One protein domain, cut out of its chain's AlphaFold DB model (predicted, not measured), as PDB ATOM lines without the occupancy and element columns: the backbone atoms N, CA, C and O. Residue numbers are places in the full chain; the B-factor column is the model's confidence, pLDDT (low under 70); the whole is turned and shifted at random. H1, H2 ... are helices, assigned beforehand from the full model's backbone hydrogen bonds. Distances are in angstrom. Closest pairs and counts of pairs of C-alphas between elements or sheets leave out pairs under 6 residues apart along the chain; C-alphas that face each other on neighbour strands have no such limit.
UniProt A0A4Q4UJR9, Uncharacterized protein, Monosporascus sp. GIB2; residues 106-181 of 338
ATOM      1  N   ASP A 106       7.037  18.516 -26.747       91.00
ATOM      2  CA  ASP A 106       5.622  18.219 -26.932       91.00
ATOM      3  C   ASP A 106       4.724  19.247 -26.214       91.00
ATOM      4  O   ASP A 106       5.150  20.007 -25.339       91.00
ATOM      5  N   ALA A 107       3.449  19.301 -26.610       78.06
ATOM      6  CA  ALA A 107       2.499  20.274 -26.071       78.06
ATOM      7  C   ALA A 107       2.261  20.112 -24.556       78.06
ATOM      8  O   ALA A 107       1.901  21.081 -23.884       78.06
ATOM      9  N   LYS A 108       2.470  18.910 -24.004       78.06
ATOM     10  CA  LYS A 108       2.322  18.652 -22.567       78.06
ATOM     11  C   LYS A 108       3.519  19.203 -21.798       78.06
ATOM     12  O   LYS A 108       3.305  19.926 -20.829       78.06
ATOM     13  N   ASP A 109       4.737  18.955 -22.265       68.75
ATOM     14  CA  ASP A 109       5.976  19.516 -21.723       68.75
ATOM     15  C   ASP A 109       5.976  21.044 -21.801       68.75
ATOM     16  O   ASP A 109       6.369  21.717 -20.846       68.75
ATOM     17  N   ALA A 110       5.482  21.609 -22.907       72.81
ATOM     18  CA  ALA A 110       5.318  23.052 -23.049       72.81
ATOM     19  C   ALA A 110       4.345  23.617 -22.003       72.81
ATOM     20  O   ALA A 110       4.642  24.632 -21.377       72.81
ATOM     21  N   MET A 111       3.216  22.948 -21.756       78.38
ATOM     22  CA  MET A 111       2.229  23.388 -20.766       78.38
ATOM     23  C   MET A 111       2.730  23.227 -19.320       78.38
ATOM     24  O   MET A 111       2.509  24.115 -18.493       78.38
ATOM     25  N   VAL A 112       3.434  22.131 -19.016       74.25
ATOM     26  CA  VAL A 112       4.080  21.909 -17.710       74.25
ATOM     27  C   VAL A 112       5.130  22.987 -17.459       74.25
ATOM     28  O   VAL A 112       5.053  23.676 -16.440       74.25
ATOM     29  N   ARG A 113       6.025  23.238 -18.423       73.50
ATOM     30  CA  ARG A 113       7.008  24.324 -18.318       73.50
ATOM     31  C   ARG A 113       6.371  25.701 -18.242       73.50
ATOM     32  O   ARG A 113       6.873  26.538 -17.504       73.50
ATOM     33  N   GLN A 114       5.276  25.957 -18.954       71.69
ATOM     34  CA  GLN A 114       4.562  27.233 -18.861       71.69
ATOM     35  C   GLN A 114       4.010  27.440 -17.445       71.69
ATOM     36  O   GLN A 114       4.129  28.531 -16.885       71.69
ATOM     37  N   LYS A 115       3.434  26.396 -16.839       71.44
ATOM     38  CA  LYS A 115       2.913  26.442 -15.468       71.44
ATOM     39  C   LYS A 115       4.035  26.637 -14.448       71.44
ATOM     40  O   LYS A 115       3.914  27.500 -13.580       71.44
ATOM     41  N   GLU A 116       5.137  25.902 -14.587       70.56
ATOM     42  CA  GLU A 116       6.336  26.083 -13.764       70.56
ATOM     43  C   GLU A 116       6.910  27.488 -13.924       70.56
ATOM     44  O   GLU A 116       7.129  28.166 -12.929       70.56
ATOM     45  N   TYR A 117       7.081  27.970 -15.154       65.81
ATOM     46  CA  TYR A 117       7.580  29.312 -15.440       65.81
ATOM     47  C   TYR A 117       6.681  30.391 -14.842       65.81
ATOM     48  O   TYR A 117       7.183  31.341 -14.260       65.81
ATOM     49  N   THR A 118       5.357  30.240 -14.916       63.41
ATOM     50  CA  THR A 118       4.414  31.195 -14.307       63.41
ATOM     51  C   THR A 118       4.546  31.209 -12.779       63.41
ATOM     52  O   THR A 118       4.484  32.276 -12.171       63.41
ATOM     53  N   ASN A 119       4.798  30.050 -12.164       62.28
ATOM     54  CA  ASN A 119       5.042  29.922 -10.726       62.28
ATOM     55  C   ASN A 119       6.415  30.492 -10.314       62.28
ATOM     56  O   ASN A 119       6.530  31.238  -9.349       62.28
ATOM     57  N   TRP A 120       7.465  30.231 -11.095       62.62
ATOM     58  CA  TRP A 120       8.780  30.850 -10.908       62.62
ATOM     59  C   TRP A 120       8.729  32.365 -11.095       62.62
ATOM     60  O   TRP A 120       9.383  33.101 -10.359       62.62
ATOM     61  N   ARG A 121       7.931  32.846 -12.051       58.03
ATOM     62  CA  ARG A 121       7.773  34.271 -12.342       58.03
ATOM     63  C   ARG A 121       7.006  34.994 -11.243       58.03
ATOM     64  O   ARG A 121       7.391  36.104 -10.908       58.03
ATOM     65  N   SER A 122       6.000  34.372 -10.624       62.88
ATOM     66  CA  SER A 122       5.311  34.975  -9.473       62.88
ATOM     67  C   SER A 122       6.227  35.082  -8.242       62.88
ATOM     68  O   SER A 122       6.214  36.107  -7.551       62.88
ATOM     69  N   LEU A 123       7.107  34.097  -8.010       59.94
ATOM     70  CA  LEU A 123       8.197  34.237  -7.034       59.94
ATOM     71  C   LEU A 123       9.172  35.353  -7.444       59.94
ATOM     72  O   LEU A 123       9.513  36.204  -6.623       59.94
ATOM     73  N   GLY A 124       9.575  35.391  -8.716       69.62
ATOM     74  CA  GLY A 124      10.459  36.411  -9.283       69.62
ATOM     75  C   GLY A 124       9.914  37.833  -9.142       69.62
ATOM     76  O   GLY A 124      10.674  38.741  -8.817       69.62
ATOM     77  N   ASP A 125       8.605  38.030  -9.291       73.56
ATOM     78  CA  ASP A 125       7.941  39.321  -9.086       73.56
ATOM     79  C   ASP A 125       8.001  39.752  -7.617       73.56
ATOM     80  O   ASP A 125       8.192  40.931  -7.310       73.56
ATOM     81  N   THR A 126       7.894  38.796  -6.692       66.88
ATOM     82  CA  THR A 126       7.995  39.060  -5.251       66.88
ATOM     83  C   THR A 126       9.424  39.457  -4.876       66.88
ATOM     84  O   THR A 126       9.626  40.490  -4.233       66.88
ATOM     85  N   TYR A 127      10.425  38.718  -5.369       71.25
ATOM     86  CA  TYR A 127      11.836  39.074  -5.203       71.25
ATOM     87  C   TYR A 127      12.185  40.402  -5.868       71.25
ATOM     88  O   TYR A 127      12.913  41.195  -5.281       71.25
ATOM     89  N   SER A 128      11.642  40.685  -7.052       80.00
ATOM     90  CA  SER A 128      11.890  41.940  -7.768       80.00
ATOM     91  C   SER A 128      11.344  43.138  -6.997       80.00
ATOM     92  O   SER A 128      12.037  44.143  -6.882       80.00
ATOM     93  N   ARG A 129      10.158  43.022  -6.384       79.00
ATOM     94  CA  ARG A 129       9.593  44.078  -5.523       79.00
ATOM     95  C   ARG A 129      10.417  44.310  -4.259       79.00
ATOM     96  O   ARG A 129      10.592  45.453  -3.845       79.00
ATOM     97  N   VAL A 130      10.900  43.240  -3.626       79.38
ATOM     98  CA  VAL A 130      11.764  43.347  -2.441       79.38
ATOM     99  C   VAL A 130      13.111  43.952  -2.824       79.38
ATOM    100  O   VAL A 130      13.560  44.895  -2.178       79.38
ATOM    101  N   ARG A 131      13.710  43.483  -3.919       83.62
ATOM    102  CA  ARG A 131      14.975  43.985  -4.456       83.62
ATOM    103  C   ARG A 131      14.886  45.453  -4.849       83.62
ATOM    104  O   ARG A 131      15.734  46.220  -4.431       83.62
ATOM    105  N   GLU A 132      13.828  45.874  -5.540       87.44
ATOM    106  CA  GLU A 132      13.607  47.282  -5.887       87.44
ATOM    107  C   GLU A 132      13.550  48.173  -4.633       87.44
ATOM    108  O   GLU A 132      14.092  49.280  -4.622       87.44
ATOM    109  N   LYS A 133      12.919  47.700  -3.549       82.31
ATOM    110  CA  LYS A 133      12.901  48.422  -2.266       82.31
ATOM    111  C   LYS A 133      14.284  48.481  -1.619       82.31
ATOM    112  O   LYS A 133      14.667  49.546  -1.142       82.31
ATOM    113  N   VAL A 134      15.023  47.373  -1.622       84.44
ATOM    114  CA  VAL A 134      16.395  47.313  -1.093       84.44
ATOM    115  C   VAL A 134      17.321  48.227  -1.895       84.44
ATOM    116  O   VAL A 134      18.034  49.025  -1.297       84.44
ATOM    117  N   ASP A 135      17.248  48.204  -3.225       87.88
ATOM    118  CA  ASP A 135      18.053  49.047  -4.112       87.88
ATOM    119  C   ASP A 135      17.753  50.542  -3.887       87.88
ATOM    120  O   ASP A 135      18.673  51.362  -3.836       87.88
ATOM    121  N   LYS A 136      16.480  50.913  -3.665       86.19
ATOM    122  CA  LYS A 136      16.083  52.292  -3.309       86.19
ATOM    123  C   LYS A 136      16.680  52.755  -1.979       86.19
ATOM    124  O   LYS A 136      17.098  53.910  -1.884       86.19
ATOM    125  N   VAL A 137      16.723  51.880  -0.972       83.12
ATOM    126  CA  VAL A 137      17.334  52.179   0.335       83.12
ATOM    127  C   VAL A 137      18.858  52.241   0.214       83.12
ATOM    128  O   VAL A 137      19.466  53.198   0.687       83.12
ATOM    129  N   ALA A 138      19.473  51.292  -0.496       85.50
ATOM    130  CA  ALA A 138      20.916  51.232  -0.721       85.50
ATOM    131  C   ALA A 138      21.445  52.480  -1.446       85.50
ATOM    132  O   ALA A 138      22.477  53.032  -1.063       85.50
ATOM    133  N   ALA A 139      20.708  52.982  -2.441       89.75
ATOM    134  CA  ALA A 139      21.071  54.193  -3.176       89.75
ATOM    135  C   ALA A 139      21.007  55.478  -2.324       89.75
ATOM    136  O   ALA A 139      21.579  56.498  -2.713       89.75
ATOM    137  N   LYS A 140      20.288  55.468  -1.192       88.56
ATOM    138  CA  LYS A 140      20.045  56.651  -0.350       88.56
ATOM    139  C   LYS A 140      20.103  56.312   1.142       88.56
ATOM    140  O   LYS A 140      19.225  56.718   1.901       88.56
ATOM    141  N   LEU A 141      21.164  55.622   1.567       81.62
ATOM    142  CA  LEU A 141      21.296  55.081   2.927       81.62
ATOM    143  C   LEU A 141      21.074  56.130   4.037       81.62
ATOM    144  O   LEU A 141      20.435  55.844   5.043       81.62
ATOM    145  N   LEU A 142      21.571  57.355   3.829       86.75
ATOM    146  CA  LEU A 142      21.498  58.458   4.798       86.75
ATOM    147  C   LEU A 142      20.145  59.189   4.815       86.75
ATOM    148  O   LEU A 142      19.902  60.001   5.705       86.75
ATOM    149  N   ASN A 143      19.268  58.946   3.838       85.69
ATOM    150  CA  ASN A 143      17.976  59.617   3.758       85.69
ATOM    151  C   ASN A 143      16.889  58.729   4.366       85.69
ATOM    152  O   ASN A 143      16.236  57.960   3.661       85.69
ATOM    153  N   THR A 144      16.676  58.876   5.672       77.94
ATOM    154  CA  THR A 144      15.652  58.150   6.444       77.94
ATOM    155  C   THR A 144      14.233  58.320   5.889       77.94
ATOM    156  O   THR A 144      13.401  57.439   6.076       77.94
ATOM    157  N   GLY A 145      13.954  59.382   5.123       82.25
ATOM    158  CA  GLY A 145      12.663  59.586   4.455       82.25
ATOM    159  C   GLY A 145      12.398  58.663   3.257       82.25
ATOM    160  O   GLY A 145      11.266  58.591   2.786       82.25
ATOM    161  N   VAL A 146      13.419  57.963   2.749       80.94
ATOM    162  CA  VAL A 146      13.313  57.023   1.609       80.94
ATOM    163  C   VAL A 146      13.073  55.586   2.076       80.94
ATOM    164  O   VAL A 146      12.692  54.721   1.284       80.94
ATOM    165  N   TRP A 147      13.271  55.323   3.366       80.19
ATOM    166  CA  TRP A 147      13.020  54.017   3.945       80.19
ATOM    167  C   TRP A 147      11.523  53.720   3.836       80.19
ATOM    168  O   TRP A 147      10.676  54.576   4.106       80.19
ATOM    169  N   SER A 148      11.176  52.512   3.375       74.94
ATOM    170  CA  SER A 148       9.775  52.078   3.397       74.94
ATOM    171  C   SER A 148       9.254  52.236   4.823       74.94
ATOM    172  O   SER A 148       9.975  51.911   5.758       74.94
ATOM    173  N   HIS A 149       8.019  52.713   4.994       63.81
ATOM    174  CA  HIS A 149       7.461  53.154   6.286       63.81
ATOM    175  C   HIS A 149       7.513  52.109   7.423       63.81
ATOM    176  O   HIS A 149       7.236  52.431   8.574       63.81
ATOM    177  N   SER A 150       7.855  50.860   7.104       73.69
ATOM    178  CA  SER A 150       8.031  49.739   8.020       73.69
ATOM    179  C   SER A 150       9.472  49.489   8.489       73.69
ATOM    180  O   SER A 150       9.642  48.676   9.386       73.69
ATOM    181  N   TRP A 151      10.500  50.098   7.887       86.12
ATOM    182  CA  TRP A 151      11.906  49.853   8.242       86.12
ATOM    183  C   TRP A 151      12.477  51.088   8.938       86.12
ATOM    184  O   TRP A 151      12.685  52.111   8.284       86.12
ATOM    185  N   ARG A 152      12.703  51.020  10.255       84.69
ATOM    186  CA  ARG A 152      13.276  52.148  11.011       84.69
ATOM    187  C   ARG A 152      14.797  52.181  10.909       84.69
ATOM    188  O   ARG A 152      15.382  53.260  10.950       84.69
ATOM    189  N   ASP A 153      15.417  51.013  10.755       84.25
ATOM    190  CA  ASP A 153      16.859  50.841  10.634       84.25
ATOM    191  C   ASP A 153      17.240  49.575   9.837       84.25
ATOM    192  O   ASP A 153      16.389  48.818   9.355       84.25
ATOM    193  N   VAL A 154      18.551  49.365   9.657       79.06
ATOM    194  CA  VAL A 154      19.108  48.212   8.926       79.06
ATOM    195  C   VAL A 154      18.672  46.885   9.557       79.06
ATOM    196  O   VAL A 154      18.454  45.920   8.826       79.06
ATOM    197  N   SER A 155      18.516  46.825  10.879       84.06
ATOM    198  CA  SER A 155      18.102  45.611  11.586       84.06
ATOM    199  C   SER A 155      16.658  45.249  11.249       84.06
ATOM    200  O   SER A 155      16.393  44.096  10.911       84.06
ATOM    201  N   ASP A 156      15.745  46.225  11.237       83.62
ATOM    202  CA  ASP A 156      14.350  46.030  10.810       83.62
ATOM    203  C   ASP A 156      14.264  45.546   9.355       83.62
ATOM    204  O   ASP A 156      13.469  44.662   9.026       83.62
ATOM    205  N   MET A 157      15.096  46.110   8.472       83.94
ATOM    206  CA  MET A 157      15.185  45.661   7.082       83.94
ATOM    207  C   MET A 157      15.665  44.206   7.003       83.94
ATOM    208  O   MET A 157      15.063  43.414   6.280       83.94
ATOM    209  N   LEU A 158      16.723  43.840   7.735       83.38
ATOM    210  CA  LEU A 158      17.254  42.475   7.743       83.38
ATOM    211  C   LEU A 158      16.249  41.471   8.314       83.38
ATOM    212  O   LEU A 158      16.072  40.418   7.714       83.38
ATOM    213  N   LEU A 159      15.542  41.810   9.396       85.19
ATOM    214  CA  LEU A 159      14.478  40.976   9.966       85.19
ATOM    215  C   LEU A 159      13.314  40.785   8.989       85.19
ATOM    216  O   LEU A 159      12.814  39.673   8.823       85.19
ATOM    217  N   PHE A 160      12.897  41.851   8.300       84.69
ATOM    218  CA  PHE A 160      11.870  41.750   7.265       84.69
ATOM    219  C   PHE A 160      12.321  40.853   6.109       84.69
ATOM    220  O   PHE A 160      11.549  40.012   5.647       84.69
ATOM    221  N   LEU A 161      13.555  41.033   5.628       82.44
ATOM    222  CA  LEU A 161      14.109  40.198   4.566       82.44
ATOM    223  C   LEU A 161      14.160  38.744   5.021       82.44
ATOM    224  O   LEU A 161      13.622  37.899   4.319       82.44
ATOM    225  N   ASP A 162      14.711  38.463   6.198       81.94
ATOM    226  CA  ASP A 162      14.777  37.117   6.765       81.94
ATOM    227  C   ASP A 162      13.387  36.467   6.826       81.94
ATOM    228  O   ASP A 162      13.181  35.382   6.288       81.94
ATOM    229  N   GLN A 163      12.375  37.182   7.322       82.00
ATOM    230  CA  GLN A 163      11.003  36.680   7.354       82.00
ATOM    231  C   GLN A 163      10.429  36.399   5.953       82.00
ATOM    232  O   GLN A 163       9.750  35.387   5.745       82.00
ATOM    233  N   VAL A 164      10.690  37.267   4.973       78.81
ATOM    234  CA  VAL A 164      10.247  37.056   3.585       78.81
ATOM    235  C   VAL A 164      10.984  35.879   2.945       78.81
ATOM    236  O   VAL A 164      10.344  35.036   2.323       78.81
ATOM    237  N   TYR A 165      12.299  35.776   3.110       77.31
ATOM    238  CA  TYR A 165      13.084  34.675   2.551       77.31
ATOM    239  C   TYR A 165      12.713  33.341   3.203       77.31
ATOM    240  O   TYR A 165      12.418  32.397   2.476       77.31
ATOM    241  N   ILE A 166      12.586  33.280   4.534       80.44
ATOM    242  CA  ILE A 166      12.131  32.079   5.251       80.44
ATOM    243  C   ILE A 166      10.756  31.642   4.743       80.44
ATOM    244  O   ILE A 166      10.547  30.469   4.445       80.44
ATOM    245  N   THR A 167       9.801  32.566   4.616       77.25
ATOM    246  CA  THR A 167       8.453  32.202   4.153       77.25
ATOM    247  C   THR A 167       8.434  31.734   2.702       77.25
ATOM    248  O   THR A 167       7.730  30.768   2.393       77.25
ATOM    249  N   VAL A 168       9.210  32.365   1.816       79.44
ATOM    250  CA  VAL A 168       9.315  31.945   0.413       79.44
ATOM    251  C   VAL A 168      10.025  30.596   0.292       79.44
ATOM    252  O   VAL A 168       9.550  29.736  -0.449       79.44
ATOM    253  N   ASP A 169      11.089  30.366   1.058       82.88
ATOM    254  CA  ASP A 169      11.828  29.104   1.048       82.88
ATOM    255  C   ASP A 169      10.989  27.956   1.604       82.88
ATOM    256  O   ASP A 169      10.944  26.887   0.993       82.88
ATOM    257  N   VAL A 170      10.254  28.177   2.699       87.06
ATOM    258  CA  VAL A 170       9.322  27.184   3.259       87.06
ATOM    259  C   VAL A 170       8.205  26.869   2.265       87.06
ATOM    260  O   VAL A 170       7.881  25.698   2.068       87.06
ATOM    261  N   LEU A 171       7.639  27.879   1.595       88.31
ATOM    262  CA  LEU A 171       6.601  27.677   0.582       88.31
ATOM    263  C   LEU A 171       7.138  26.900  -0.630       88.31
ATOM    264  O   LEU A 171       6.504  25.950  -1.094       88.31
ATOM    265  N   ALA A 172       8.311  27.285  -1.134       85.19
ATOM    266  CA  ALA A 172       8.956  26.630  -2.266       85.19
ATOM    267  C   ALA A 172       9.360  25.190  -1.923       85.19
ATOM    268  O   ALA A 172       9.179  24.288  -2.743       85.19
ATOM    269  N   GLN A 173       9.859  24.957  -0.708       91.88
ATOM    270  CA  GLN A 173      10.178  23.625  -0.206       91.88
ATOM    271  C   GLN A 173       8.918  22.770  -0.083       91.88
ATOM    272  O   GLN A 173       8.883  21.679  -0.643       91.88
ATOM    273  N   ALA A 174       7.852  23.289   0.534       93.94
ATOM    274  CA  ALA A 174       6.574  22.590   0.625       93.94
ATOM    275  C   ALA A 174       6.006  22.254  -0.760       93.94
ATOM    276  O   ALA A 174       5.452  21.174  -0.947       93.94
ATOM    277  N   HIS A 175       6.164  23.142  -1.749       93.81
ATOM    278  CA  HIS A 175       5.755  22.857  -3.122       93.81
ATOM    279  C   HIS A 175       6.582  21.725  -3.744       93.81
ATOM    280  O   HIS A 175       6.001  20.812  -4.325       93.81
ATOM    281  N   ARG A 176       7.916  21.737  -3.595       93.56
ATOM    282  CA  ARG A 176       8.785  20.643  -4.072       93.56
ATOM    283  C   ARG A 176       8.428  19.311  -3.414       93.56
ATOM    284  O   ARG A 176       8.267  18.317  -4.116       93.56
ATOM    285  N   ASP A 177       8.239  19.315  -2.100       97.19
ATOM    286  CA  ASP A 177       7.866  18.125  -1.335       97.19
ATOM    287  C   ASP A 177       6.477  17.619  -1.745       97.19
ATOM    288  O   ASP A 177       6.281  16.418  -1.914       97.19
ATOM    289  N   PHE A 178       5.523  18.522  -1.995       97.56
ATOM    290  CA  PHE A 178       4.203  18.167  -2.518       97.56
ATOM    291  C   PHE A 178       4.283  17.526  -3.912       97.56
ATOM    292  O   PHE A 178       3.596  16.538  -4.181       97.56
ATOM    293  N   GLN A 179       5.135  18.048  -4.801       96.25
ATOM    294  CA  GLN A 179       5.348  17.460  -6.128       96.25
ATOM    295  C   GLN A 179       6.037  16.094  -6.056       96.25
ATOM    296  O   GLN A 179       5.673  15.208  -6.824       96.25
ATOM    297  N   ALA A 180       6.969  15.898  -5.122       96.25
ATOM    298  CA  ALA A 180       7.664  14.626  -4.924       96.25
ATOM    299  C   ALA A 180       6.827  13.575  -4.172       96.25
ATOM    300  O   ALA A 180       7.158  12.392  -4.207       96.25
ATOM    301  N   LEU A 181       5.751  13.985  -3.491       97.81
ATOM    302  CA  LEU A 181       4.906  13.074  -2.729       97.81
ATOM    303  C   LEU A 181       4.175  12.099  -3.660       97.81
ATOM    304  O   LEU A 181       3.390  12.509  -4.515       97.81
TER     305      LEU A 181
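AT A GLANCE: This is residues 106 to 181 of the 338 residues of an uncharacterized protein of Monosporascus sp. GIB2 (UniProt A0A4Q4UJR9). Look for two long helices side by side, H1 and the shorter H2, running opposite ways with a gap between them and joined at one end by a long loop. At the other end residues 106 to 118 and 173 to 181 stand free. The printed part has 76 residues with two named helices, H1 then H2, and no named strand: all helix. It is only just loose, close to extended, with a radius of gyration of the C-alphas of 16.8 A, and a rod of 53 by 24 by 14 A.

HOW THE PARTS SIT: Begin with H1, residues 107 to 138; H2, residues 154 to 180, is close to it but not clearly touching. Their closest C-alphas, those of Leu 123 and Val 168, are 7.9 A apart. Their lines stand at a shallow tilt of 9 degrees, opposite ways. In H1 and H2 every O i to N i+4 pair is within hydrogen-bond range.

IN THESE COORDINATES: Find C-alpha 107 at (2.499, 20.274, -26.071); from there H1 runs 44.0 A to C-alpha 138. H2 runs 38.1 A, ending at C-alpha 180 at (7.664, 14.626, -4.924).

THE WHOLE: The C-alphas farthest apart, those of Asp 106 and Leu 142, are 53.6 A apart. The printed part has no cut; the link, residues 139 to 153, is long. Look for pLDDT under 70 at residues 109, 117 to 124, 126 and 149.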